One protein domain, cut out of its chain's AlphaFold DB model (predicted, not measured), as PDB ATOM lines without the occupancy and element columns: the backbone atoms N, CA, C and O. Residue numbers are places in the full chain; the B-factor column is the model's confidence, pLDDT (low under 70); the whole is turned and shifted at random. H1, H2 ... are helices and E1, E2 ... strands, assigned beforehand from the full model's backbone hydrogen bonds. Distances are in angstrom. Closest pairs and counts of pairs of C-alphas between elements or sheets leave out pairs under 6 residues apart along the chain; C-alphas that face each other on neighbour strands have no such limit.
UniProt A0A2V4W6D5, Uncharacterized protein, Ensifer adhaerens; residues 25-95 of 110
ATOM      1  N   VAL A  25     -29.899  48.098  37.205       84.94
ATOM      2  CA  VAL A  25     -31.221  48.719  37.240       84.94
ATOM      3  C   VAL A  25     -31.822  48.526  38.615       84.94
ATOM      4  O   VAL A  25     -31.952  47.405  39.097       84.94
ATOM      5  N   SER A  26     -32.162  49.643  39.250       86.00
ATOM      6  CA  SER A  26     -32.836  49.675  40.540       86.00
ATOM      7  C   SER A  26     -34.215  50.284  40.328       86.00
ATOM      8  O   SER A  26     -34.329  51.434  39.904       86.00
ATOM      9  N   VAL A  27     -35.254  49.477  40.541       90.06
ATOM     10  CA  VAL A  27     -36.654  49.903  40.437       90.06
ATOM     11  C   VAL A  27     -37.235  49.964  41.840       90.06
ATOM     12  O   VAL A  27     -37.310  48.936  42.521       90.06
ATOM     13  N   ASP A  28     -37.662  51.145  42.258       91.69
ATOM     14  CA  ASP A  28     -38.288  51.384  43.552       91.69
ATOM     15  C   ASP A  28     -39.750  51.780  43.343       91.69
ATOM     16  O   ASP A  28     -40.059  52.696  42.588       91.69
ATOM     17  N   PHE A  29     -40.669  51.082  44.011       90.69
ATOM     18  CA  PHE A  29     -42.092  51.425  43.997       90.69
ATOM     19  C   PHE A  29     -42.393  52.247  45.242       90.69
ATOM     20  O   PHE A  29     -42.323  51.737  46.362       90.69
ATOM     21  N   VAL A  30     -42.699  53.525  45.049       91.56
ATOM     22  CA  VAL A  30     -42.922  54.470  46.141       91.56
ATOM     23  C   VAL A  30     -44.375  54.369  46.584       91.56
ATOM     24  O   VAL A  30     -45.267  54.786  45.860       91.56
ATOM     25  N   HIS A  31     -44.621  53.843  47.783       87.94
ATOM     26  CA  HIS A  31     -45.973  53.697  48.343       87.94
ATOM     27  C   HIS A  31     -46.968  52.967  47.415       87.94
ATOM     28  O   HIS A  31     -48.016  53.528  47.077       87.94
ATOM     29  N   PRO A  32     -46.699  51.705  47.024       84.75
ATOM     30  CA  PRO A  32     -47.583  50.943  46.136       84.75
ATOM     31  C   PRO A  32     -48.996  50.732  46.707       84.75
ATOM     32  O   PRO A  32     -49.922  50.384  45.982       84.75
ATOM     33  N   GLU A  33     -49.193  50.951  48.008       83.94
ATOM     34  CA  GLU A  33     -50.496  50.983  48.668       83.94
ATOM     35  C   GLU A  33     -51.373  52.190  48.323       83.94
ATOM     36  O   GLU A  33     -52.581  52.133  48.547       83.94
ATOM     37  N   LYS A  34     -50.784  53.267  47.793       86.81
ATOM     38  CA  LYS A  34     -51.488  54.498  47.407       86.81
ATOM     39  C   LYS A  34     -51.726  54.610  45.907       86.81
ATOM     40  O   LYS A  34     -52.316  55.603  45.482       86.81
ATOM     41  N   PHE A  35     -51.269  53.636  45.122       88.31
ATOM     42  CA  PHE A  35     -51.488  53.649  43.682       88.31
ATOM     43  C   PHE A  35     -52.982  53.671  43.381       88.31
ATOM     44  O   PHE A  35     -53.798  53.074  44.091       88.31
ATOM     45  N   ARG A  36     -53.345  54.425  42.345       84.56
ATOM     46  CA  ARG A  36     -54.751  54.736  42.066       84.56
ATOM     47  C   ARG A  36     -55.531  53.532  41.540       84.56
ATOM     48  O   ARG A  36     -56.760  53.498  41.637       84.56
ATOM     49  N   ASP A  37     -54.811  52.576  40.978       84.44
ATOM     50  CA  ASP A  37     -55.354  51.415  40.300       84.44
ATOM     51  C   ASP A  37     -55.974  50.386  41.275       84.44
ATOM     52  O   ASP A  37     -55.417  50.113  42.346       84.44
ATOM     53  N   PRO A  38     -57.157  49.826  40.954       82.88
ATOM     54  CA  PRO A  38     -57.842  48.881  41.829       82.88
ATOM     55  C   PRO A  38     -57.075  47.570  42.037       82.88
ATOM     56  O   PRO A  38     -57.179  47.000  43.126       82.88
ATOM     57  N   ASP A  39     -56.287  47.114  41.061       82.88
ATOM     58  CA  ASP A  39     -55.556  45.844  41.141       82.88
ATOM     59  C   ASP A  39     -54.445  45.901  42.206       82.88
ATOM     60  O   ASP A  39     -54.098  44.899  42.836       82.88
ATOM     61  N   PHE A  40     -53.980  47.108  42.544       84.69
ATOM     62  CA  PHE A  40     -53.031  47.338  43.631       84.69
ATOM     63  C   PHE A  40     -53.667  47.302  45.027       84.69
ATOM     64  O   PHE A  40     -52.936  47.330  46.020       84.69
ATOM     65  N   ARG A  41     -54.997  47.206  45.165       84.81
ATOM     66  CA  ARG A  41     -55.662  47.100  46.482       84.81
ATOM     67  C   ARG A  41     -55.504  45.721  47.114       84.81
ATOM     68  O   ARG A  41     -55.418  45.624  48.337       84.81
ATOM     69  N   SER A  42     -55.454  44.668  46.300       87.75
ATOM     70  CA  SER A  42     -55.199  43.306  46.772       87.75
ATOM     71  C   SER A  42     -53.704  43.099  46.991       87.75
ATOM     72  O   SER A  42     -52.894  43.384  46.113       87.75
ATOM     73  N   PHE A  43     -53.320  42.566  48.154       87.25
ATOM     74  CA  PHE A  43     -51.912  42.311  48.472       87.25
ATOM     75  C   PHE A  43     -51.260  41.319  47.494       87.25
ATOM     76  O   PHE A  43     -50.125  41.526  47.071       87.25
ATOM     77  N   SER A  44     -51.987  40.264  47.108       88.69
ATOM     78  CA  SER A  44     -51.470  39.232  46.202       88.69
ATOM     79  C   SER A  44     -51.247  39.772  44.788       88.69
ATOM     80  O   SER A  44     -50.171  39.572  44.224       88.69
ATOM     81  N   GLU A  45     -52.226  40.496  44.236       89.12
ATOM     82  CA  GLU A  45     -52.112  41.078  42.891       89.12
ATOM     83  C   GLU A  45     -51.056  42.178  42.852       89.12
ATOM     84  O   GLU A  45     -50.195  42.163  41.977       89.12
ATOM     85  N   ARG A  46     -51.010  43.053  43.866       90.44
ATOM     86  CA  ARG A  46     -49.937  44.044  44.012       90.44
ATOM     87  C   ARG A  46     -48.553  43.401  43.924       90.44
ATOM     88  O   ARG A  46     -47.704  43.878  43.177       90.44
ATOM     89  N   ASN A  47     -48.305  42.343  44.698       91.19
ATOM     90  CA  ASN A  47     -46.983  41.722  44.746       91.19
ATOM     91  C   ASN A  47     -46.624  41.037  43.417       91.19
ATOM     92  O   ASN A  47     -45.481  41.112  42.964       91.19
ATOM     93  N   ARG A  48     -47.617  40.424  42.764       91.88
ATOM     94  CA  ARG A  48     -47.475  39.851  41.423       91.88
ATOM     95  C   ARG A  48     -47.103  40.919  40.392       91.88
ATOM     96  O   ARG A  48     -46.103  40.751  39.698       91.88
ATOM     97  N   LEU A  49     -47.849  42.023  40.340       90.44
ATOM     98  CA  LEU A  49     -47.606  43.134  39.416       90.44
ATOM     99  C   LEU A  49     -46.221  43.750  39.637       90.44
ATOM    100  O   LEU A  49     -45.477  43.954  38.683       90.44
ATOM    101  N   ILE A  50     -45.829  43.987  40.894       91.88
ATOM    102  CA  ILE A  50     -44.489  44.496  41.232       91.88
ATOM    103  C   ILE A  50     -43.395  43.570  40.687       91.88
ATOM    104  O   ILE A  50     -42.422  44.048  40.102       91.88
ATOM    105  N   SER A  51     -43.544  42.256  40.865       92.56
ATOM    106  CA  SER A  51     -42.581  41.282  40.346       92.56
ATOM    107  C   SER A  51     -42.515  41.301  38.817       92.56
ATOM    108  O   SER A  51     -41.425  41.226  38.250       92.56
ATOM    109  N   GLU A  52     -43.661  41.415  38.149       92.06
ATOM    110  CA  GLU A  52     -43.748  41.458  36.690       92.06
ATOM    111  C   GLU A  52     -43.078  42.715  36.121       92.06
ATOM    112  O   GLU A  52     -42.231  42.619  35.229       92.06
ATOM    113  N   PHE A  53     -43.361  43.886  36.700       91.62
ATOM    114  CA  PHE A  53     -42.700  45.130  36.320       91.62
ATOM    115  C   PHE A  53     -41.184  45.052  36.511       91.62
ATOM    116  O   PHE A  53     -40.442  45.459  35.617       91.62
ATOM    117  N   ARG A  54     -40.701  44.503  37.636       91.50
ATOM    118  CA  ARG A  54     -39.256  44.321  37.869       91.50
ATOM    119  C   ARG A  54     -38.610  43.485  36.768       91.50
ATOM    120  O   ARG A  54     -37.659  43.954  36.148       91.50
ATOM    121  N   GLY A  55     -39.168  42.313  36.464       92.06
ATOM    122  CA  GLY A  55     -38.640  41.443  35.406       92.06
ATOM    123  C   GLY A  55     -38.670  42.100  34.021       92.06
ATOM    124  O   GLY A  55     -37.737  41.947  33.225       92.06
ATOM    125  N   TYR A  56     -39.705  42.894  33.734       91.81
ATOM    126  CA  TYR A  56     -39.785  43.660  32.494       91.81
ATOM    127  C   TYR A  56     -38.673  44.714  32.396       91.81
ATOM    128  O   TYR A  56     -37.973  44.785  31.383       91.81
ATOM    129  N   PHE A  57     -38.447  45.493  33.459       90.94
ATOM    130  CA  PHE A  57     -37.371  46.484  33.490       90.94
ATOM    131  C   PHE A  57     -35.981  45.847  33.434       90.94
ATOM    132  O   PHE A  57     -35.113  46.386  32.756       90.94
ATOM    133  N   GLU A  58     -35.765  44.693  34.064       89.38
ATOM    134  CA  GLU A  58     -34.515  43.930  33.950       89.38
ATOM    135  C   GLU A  58     -34.266  43.458  32.511       89.38
ATOM    136  O   GLU A  58     -33.155  43.572  31.987       89.38
ATOM    137  N   THR A  59     -35.315  43.002  31.826       90.50
ATOM    138  CA  THR A  59     -35.231  42.610  30.414       90.50
ATOM    139  C   THR A  59     -34.876  43.805  29.528       90.50
ATOM    140  O   THR A  59     -34.008  43.709  28.655       90.50
ATOM    141  N   LEU A  60     -35.506  44.960  29.766       90.12
ATOM    142  CA  LEU A  60     -35.175  46.205  29.073       90.12
ATOM    143  C   LEU A  60     -33.750  46.666  29.389       90.12
ATOM    144  O   LEU A  60     -33.036  47.096  28.484       90.12
ATOM    145  N   ALA A  61     -33.310  46.530  30.637       87.56
ATOM    146  CA  ALA A  61     -31.954  46.851  31.054       87.56
ATOM    147  C   ALA A  61     -30.927  46.054  30.252       87.56
ATOM    148  O   ALA A  61     -30.017  46.637  29.669       87.56
ATOM    149  N   GLY A  62     -31.117  44.735  30.151       85.75
ATOM    150  CA  GLY A  62     -30.235  43.868  29.371       85.75
ATOM    151  C   GLY A  62     -30.184  44.231  27.884       85.75
ATOM    152  O   GLY A  62     -29.172  43.993  27.227       85.75
ATOM    153  N   ARG A  63     -31.256  44.834  27.352       88.00
ATOM    154  CA  ARG A  63     -31.361  45.209  25.937       88.00
ATOM    155  C   ARG A  63     -30.822  46.607  25.629       88.00
ATOM    156  O   ARG A  63     -30.287  46.810  24.542       88.00
ATOM    157  N   TYR A  64     -30.990  47.561  26.546       86.56
ATOM    158  CA  TYR A  64     -30.761  48.984  26.277       86.56
ATOM    159  C   TYR A  64     -29.660  49.629  27.124       86.56
ATOM    160  O   TYR A  64     -29.065  50.605  26.663       86.56
ATOM    161  N   LEU A  65     -29.347  49.121  28.323       86.19
ATOM    162  CA  LEU A  65     -28.245  49.678  29.108       86.19
ATOM    163  C   LEU A  65     -26.899  49.179  28.581       86.19
ATOM    164  O   LEU A  65     -26.659  47.982  28.415       86.19
ATOM    165  N   LYS A  66     -25.968  50.115  28.386       78.44
ATOM    166  CA  LYS A  66     -24.567  49.778  28.129       78.44
ATOM    167  C   LYS A  66     -23.898  49.344  29.435       78.44
ATOM    168  O   LYS A  66     -24.271  49.785  30.523       78.44
ATOM    169  N   LYS A  67     -22.871  48.497  29.327       77.19
ATOM    170  CA  LYS A  67     -22.061  48.072  30.481       77.19
ATOM    171  C   LYS A  67     -21.506  49.302  31.212       77.19
ATOM    172  O   LYS A  67     -21.002  50.217  30.568       77.19
ATOM    173  N   GLY A  68     -21.624  49.319  32.539       77.56
ATOM    174  CA  GLY A  68     -21.207  50.441  33.389       77.56
ATOM    175  C   GLY A  68     -22.218  51.571  33.573       77.56
ATOM    176  O   GLY A  68     -21.908  52.532  34.270       77.56
ATOM    177  N   GLN A  69     -23.419  51.474  33.001       82.38
ATOM    178  CA  GLN A  69     -24.503  52.405  33.308       82.38
ATOM    179  C   GLN A  69     -25.347  51.884  34.475       82.38
ATOM    180  O   GLN A  69     -25.593  50.681  34.595       82.38
ATOM    181  N   ALA A  70     -25.794  52.806  35.324       84.06
ATOM    182  CA  ALA A  70     -26.771  52.542  36.369       84.06
ATOM    183  C   ALA A  70     -28.021  53.379  36.092       84.06
ATOM    184  O   ALA A  70     -27.914  54.575  35.818       84.06
ATOM    185  N   LEU A  71     -29.195  52.752  36.144       88.19
ATOM    186  CA  LEU A  71     -30.480  53.419  35.974       88.19
ATOM    187  C   LEU A  71     -31.336  53.157  37.212       88.19
ATOM    188  O   LEU A  71     -31.655  52.014  37.539       88.19
ATOM    189  N   ARG A  72     -31.701  54.240  37.891       90.31
ATOM    190  CA  ARG A  72     -32.660  54.226  38.990       90.31
ATOM    191  C   ARG A  72     -34.010  54.701  38.470       90.31
ATOM    192  O   ARG A  72     -34.072  55.728  37.795       90.31
ATOM    193  N   ILE A  73     -35.062  53.951  38.769       89.81
ATOM    194  CA  ILE A  73     -36.436  54.252  38.374       89.81
ATOM    195  C   ILE A  73     -37.277  54.257  39.642       89.81
ATOM    196  O   ILE A  73     -37.493  53.204  40.240       89.81
ATOM    197  N   ASP A  74     -37.771  55.432  40.015       92.50
ATOM    198  CA  ASP A  74     -38.721  55.575  41.112       92.50
ATOM    199  C   ASP A  74     -40.135  55.645  40.515       92.50
ATOM    200  O   ASP A  74     -40.497  56.590  39.808       92.50
ATOM    201  N   VAL A  75     -40.930  54.607  40.759       90.62
ATOM    202  CA  VAL A  75     -42.308  54.485  40.278       90.62
ATOM    203  C   VAL A  75     -43.241  55.104  41.314       90.62
ATOM    204  O   VAL A  75     -43.380  54.583  42.421       90.62
ATOM    205  N   LEU A  76     -43.861  56.227  40.948       91.69
ATOM    206  CA  LEU A  76     -44.689  57.043  41.847       91.69
ATOM    207  C   LEU A  76     -46.170  56.655  41.839       91.69
ATOM    208  O   LEU A  76     -46.830  56.730  42.869       91.69
ATOM    209  N   ASP A  77     -46.695  56.290  40.672       88.81
ATOM    210  CA  ASP A  77     -48.066  55.822  40.490       88.81
ATOM    211  C   ASP A  77     -48.123  54.959  39.229       88.81
ATOM    212  O   ASP A  77     -47.366  55.176  38.276       88.81
ATOM    213  N   VAL A  78     -49.013  53.974  39.231       85.06
ATOM    214  CA  VAL A  78     -49.235  53.075  38.101       85.06
ATOM    215  C   VAL A  78     -50.728  53.004  37.855       85.06
ATOM    216  O   VAL A  78     -51.491  52.626  38.739       85.06
ATOM    217  N   THR A  79     -51.131  53.335  36.633       85.44
ATOM    218  CA  THR A  79     -52.489  53.112  36.136       85.44
ATOM    219  C   THR A  79     -52.426  52.046  35.056       85.44
ATOM    220  O   THR A  79     -51.769  52.259  34.032       85.44
ATOM    221  N   LEU A  80     -53.076  50.904  35.266       84.06
ATOM    222  CA  LEU A  80     -53.153  49.871  34.243       84.06
ATOM    223  C   LEU A  80     -54.073  50.351  33.113       84.06
ATOM    224  O   LEU A  80     -55.032  51.093  33.331       84.06
ATOM    225  N   ALA A  81     -53.773  49.946  31.877       78.81
ATOM    226  CA  ALA A  81     -54.452  50.421  30.665       78.81
ATOM    227  C   ALA A  81     -55.883  49.858  30.479       78.81
ATOM    228  O   ALA A  81     -56.389  49.797  29.360       78.81
ATOM    229  N   GLY A  82     -56.543  49.457  31.566       76.56
ATOM    230  CA  GLY A  82     -57.771  48.672  31.548       76.56
ATOM    231  C   GLY A  82     -57.504  47.178  31.367       76.56
ATOM    232  O   GLY A  82     -56.391  46.744  31.073       76.56
ATOM    233  N   GLN A  83     -58.551  46.383  31.572       75.00
ATOM    234  CA  GLN A  83     -58.493  44.935  31.423       75.00
ATOM    235  C   GLN A  83     -58.801  44.548  29.975       75.00
ATOM    236  O   GLN A  83     -59.650  45.157  29.320       75.00
ATOM    237  N   TYR A  84     -58.109  43.530  29.465       78.62
ATOM    238  CA  TYR A  84     -58.440  42.974  28.158       78.62
ATOM    239  C   TYR A  84     -59.812  42.297  28.238       78.62
ATOM    240  O   TYR A  84     -59.987  41.338  28.986       78.62
ATOM    241  N   GLU A  85     -60.776  42.797  27.465       83.69
ATOM    242  CA  GLU A  85     -62.124  42.238  27.349       83.69
ATOM    243  C   GLU A  85     -62.207  41.393  26.064       83.69
ATOM    244  O   GLU A  85     -62.380  41.962  24.986       83.69
ATOM    245  N   PRO A  86     -62.115  40.048  26.121       80.81
ATOM    246  CA  PRO A  86     -62.038  39.206  24.920       80.81
ATOM    247  C   PRO A  86     -63.242  39.342  23.980       80.81
ATOM    248  O   PRO A  86     -63.130  39.101  22.781       80.81
ATOM    249  N   TRP A  87     -64.403  39.708  24.526       84.94
ATOM    250  CA  TRP A  87     -65.641  39.925  23.776       84.94
ATOM    251  C   TRP A  87     -65.721  41.312  23.123       84.94
ATOM    252  O   TRP A  87     -66.613  41.540  22.304       84.94
ATOM    253  N   ARG A  88     -64.827  42.250  23.463       80.88
ATOM    254  CA  ARG A  88     -64.706  43.529  22.761       80.88
ATOM    255  C   ARG A  88     -63.615  43.418  21.699       80.88
ATOM    256  O   ARG A  88     -62.435  43.405  22.046       80.88
ATOM    257  N   PRO A  89     -63.964  43.386  20.402       76.88
ATOM    258  CA  PRO A  89     -62.946  43.497  19.372       76.88
ATOM    259  C   PRO A  89     -62.239  44.848  19.524       76.88
ATOM    260  O   PRO A  89     -62.898  45.882  19.661       76.88
ATOM    261  N   ILE A  90     -60.902  44.844  19.489       69.94
ATOM    262  CA  ILE A  90     -60.120  46.076  19.367       69.94
ATOM    263  C   ILE A  90     -60.656  46.848  18.158       69.94
ATOM    264  O   ILE A  90     -60.625  46.364  17.028       69.94
ATOM    265  N   SER A  91     -61.231  48.027  18.386       65.00
ATOM    266  CA  SER A  91     -61.841  48.796  17.308       65.00
ATOM    267  C   SER A  91     -60.752  49.214  16.321       65.00
ATOM    268  O   SER A  91     -59.935  50.092  16.608       65.00
ATOM    269  N   THR A  92     -60.754  48.600  15.139       59.38
ATOM    270  CA  THR A  92     -59.774  48.793  14.059       59.38
ATOM    271  C   THR A  92     -59.694  50.245  13.566       59.38
ATOM    272  O   THR A  92     -58.739  50.616  12.887       59.38
ATOM    273  N   ALA A  93     -60.650  51.095  13.953       58.09
ATOM    274  CA  ALA A  93     -60.642  52.532  13.690       58.09
ATOM    275  C   ALA A  93     -59.355  53.226  14.180       58.09
ATOM    276  O   ALA A  93     -58.850  54.112  13.498       58.09
ATOM    277  N   CYS A  94     -58.769  52.782  15.300       53.31
ATOM    278  CA  CYS A  94     -57.507  53.348  15.789       53.31
ATOM    279  C   CYS A  94     -56.271  52.806  15.035       53.31
ATOM    280  O   CYS A  94     -55.243  53.475  14.963       53.31
ATOM    281  N   ALA A  95     -56.370  51.623  14.417       54.69
ATOM    282  CA  ALA A  95     -55.268  50.991  13.685       54.69
ATOM    283  C   ALA A  95     -55.056  51.590  12.283       54.69
ATOM    284  O   ALA A  95     -53.939  51.574  11.766       54.69
TER     285      ALA A  95
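What this domain is: This is residues 25 to 95 of the 110 residues of an uncharacterized protein of Ensifer adhaerens (UniProt A0A2V4W6D5). A small parallel sheet, E1 beside E2, has the long helix H2 packed along E1, and a tail, residues 83 to 95, sticks out, ending in H3. The printed part has 71 residues with three named helices and two named strands, ordered E1, H1, H2, E2, H3. It is mixed, loose (radius of gyration of the C-alphas 15.5 A) and flat, spanning 46 by 32 by 17 A.

Where its parts are: E1, residues 25 to 29, starts at C-alpha 25 (-31.221, 48.719, 37.240) and measures 13.1 A; E2, residues 70 to 75, 16.1 A; H2, residues 43 to 64, 31.4 A. H1 is residues 38 to 41, 5.4 A; H3, residues 92 to 95, 5.0 A, ends at C-alpha 95 (-55.268, 50.991, 13.685).

How they stand to each other: E1 and E2 are parallel at 14 degrees; N 26 and O 71, 3.0 A, are within hydrogen-bond range. E1, H1, H2, E2 form a strand-helix-strand unit, parallel neighbour strands with helices between, its crossover left-handed. The closest C-alphas of E1 and H2, Val 25 and Ala 61, are 6.5 A apart. H1 and H2 only just touch, only at the corner, with 3 pairs of C-alphas within 8 A, the closest Phe 40 and Arg 46, 4.5 A; H2 does so with residues 45 to 46 alone. In H2 every O i to N i+4 pair is within hydrogen-bond range; H1 and H3 are too short for one.

The domain as a whole: The C-alphas farthest apart, Gly 68 and Trp 87, are 46.7 A apart. The printed part has no cut. The link E2 to H3 is long, 16 residues. Residues 90 to 95 have pLDDT under 70.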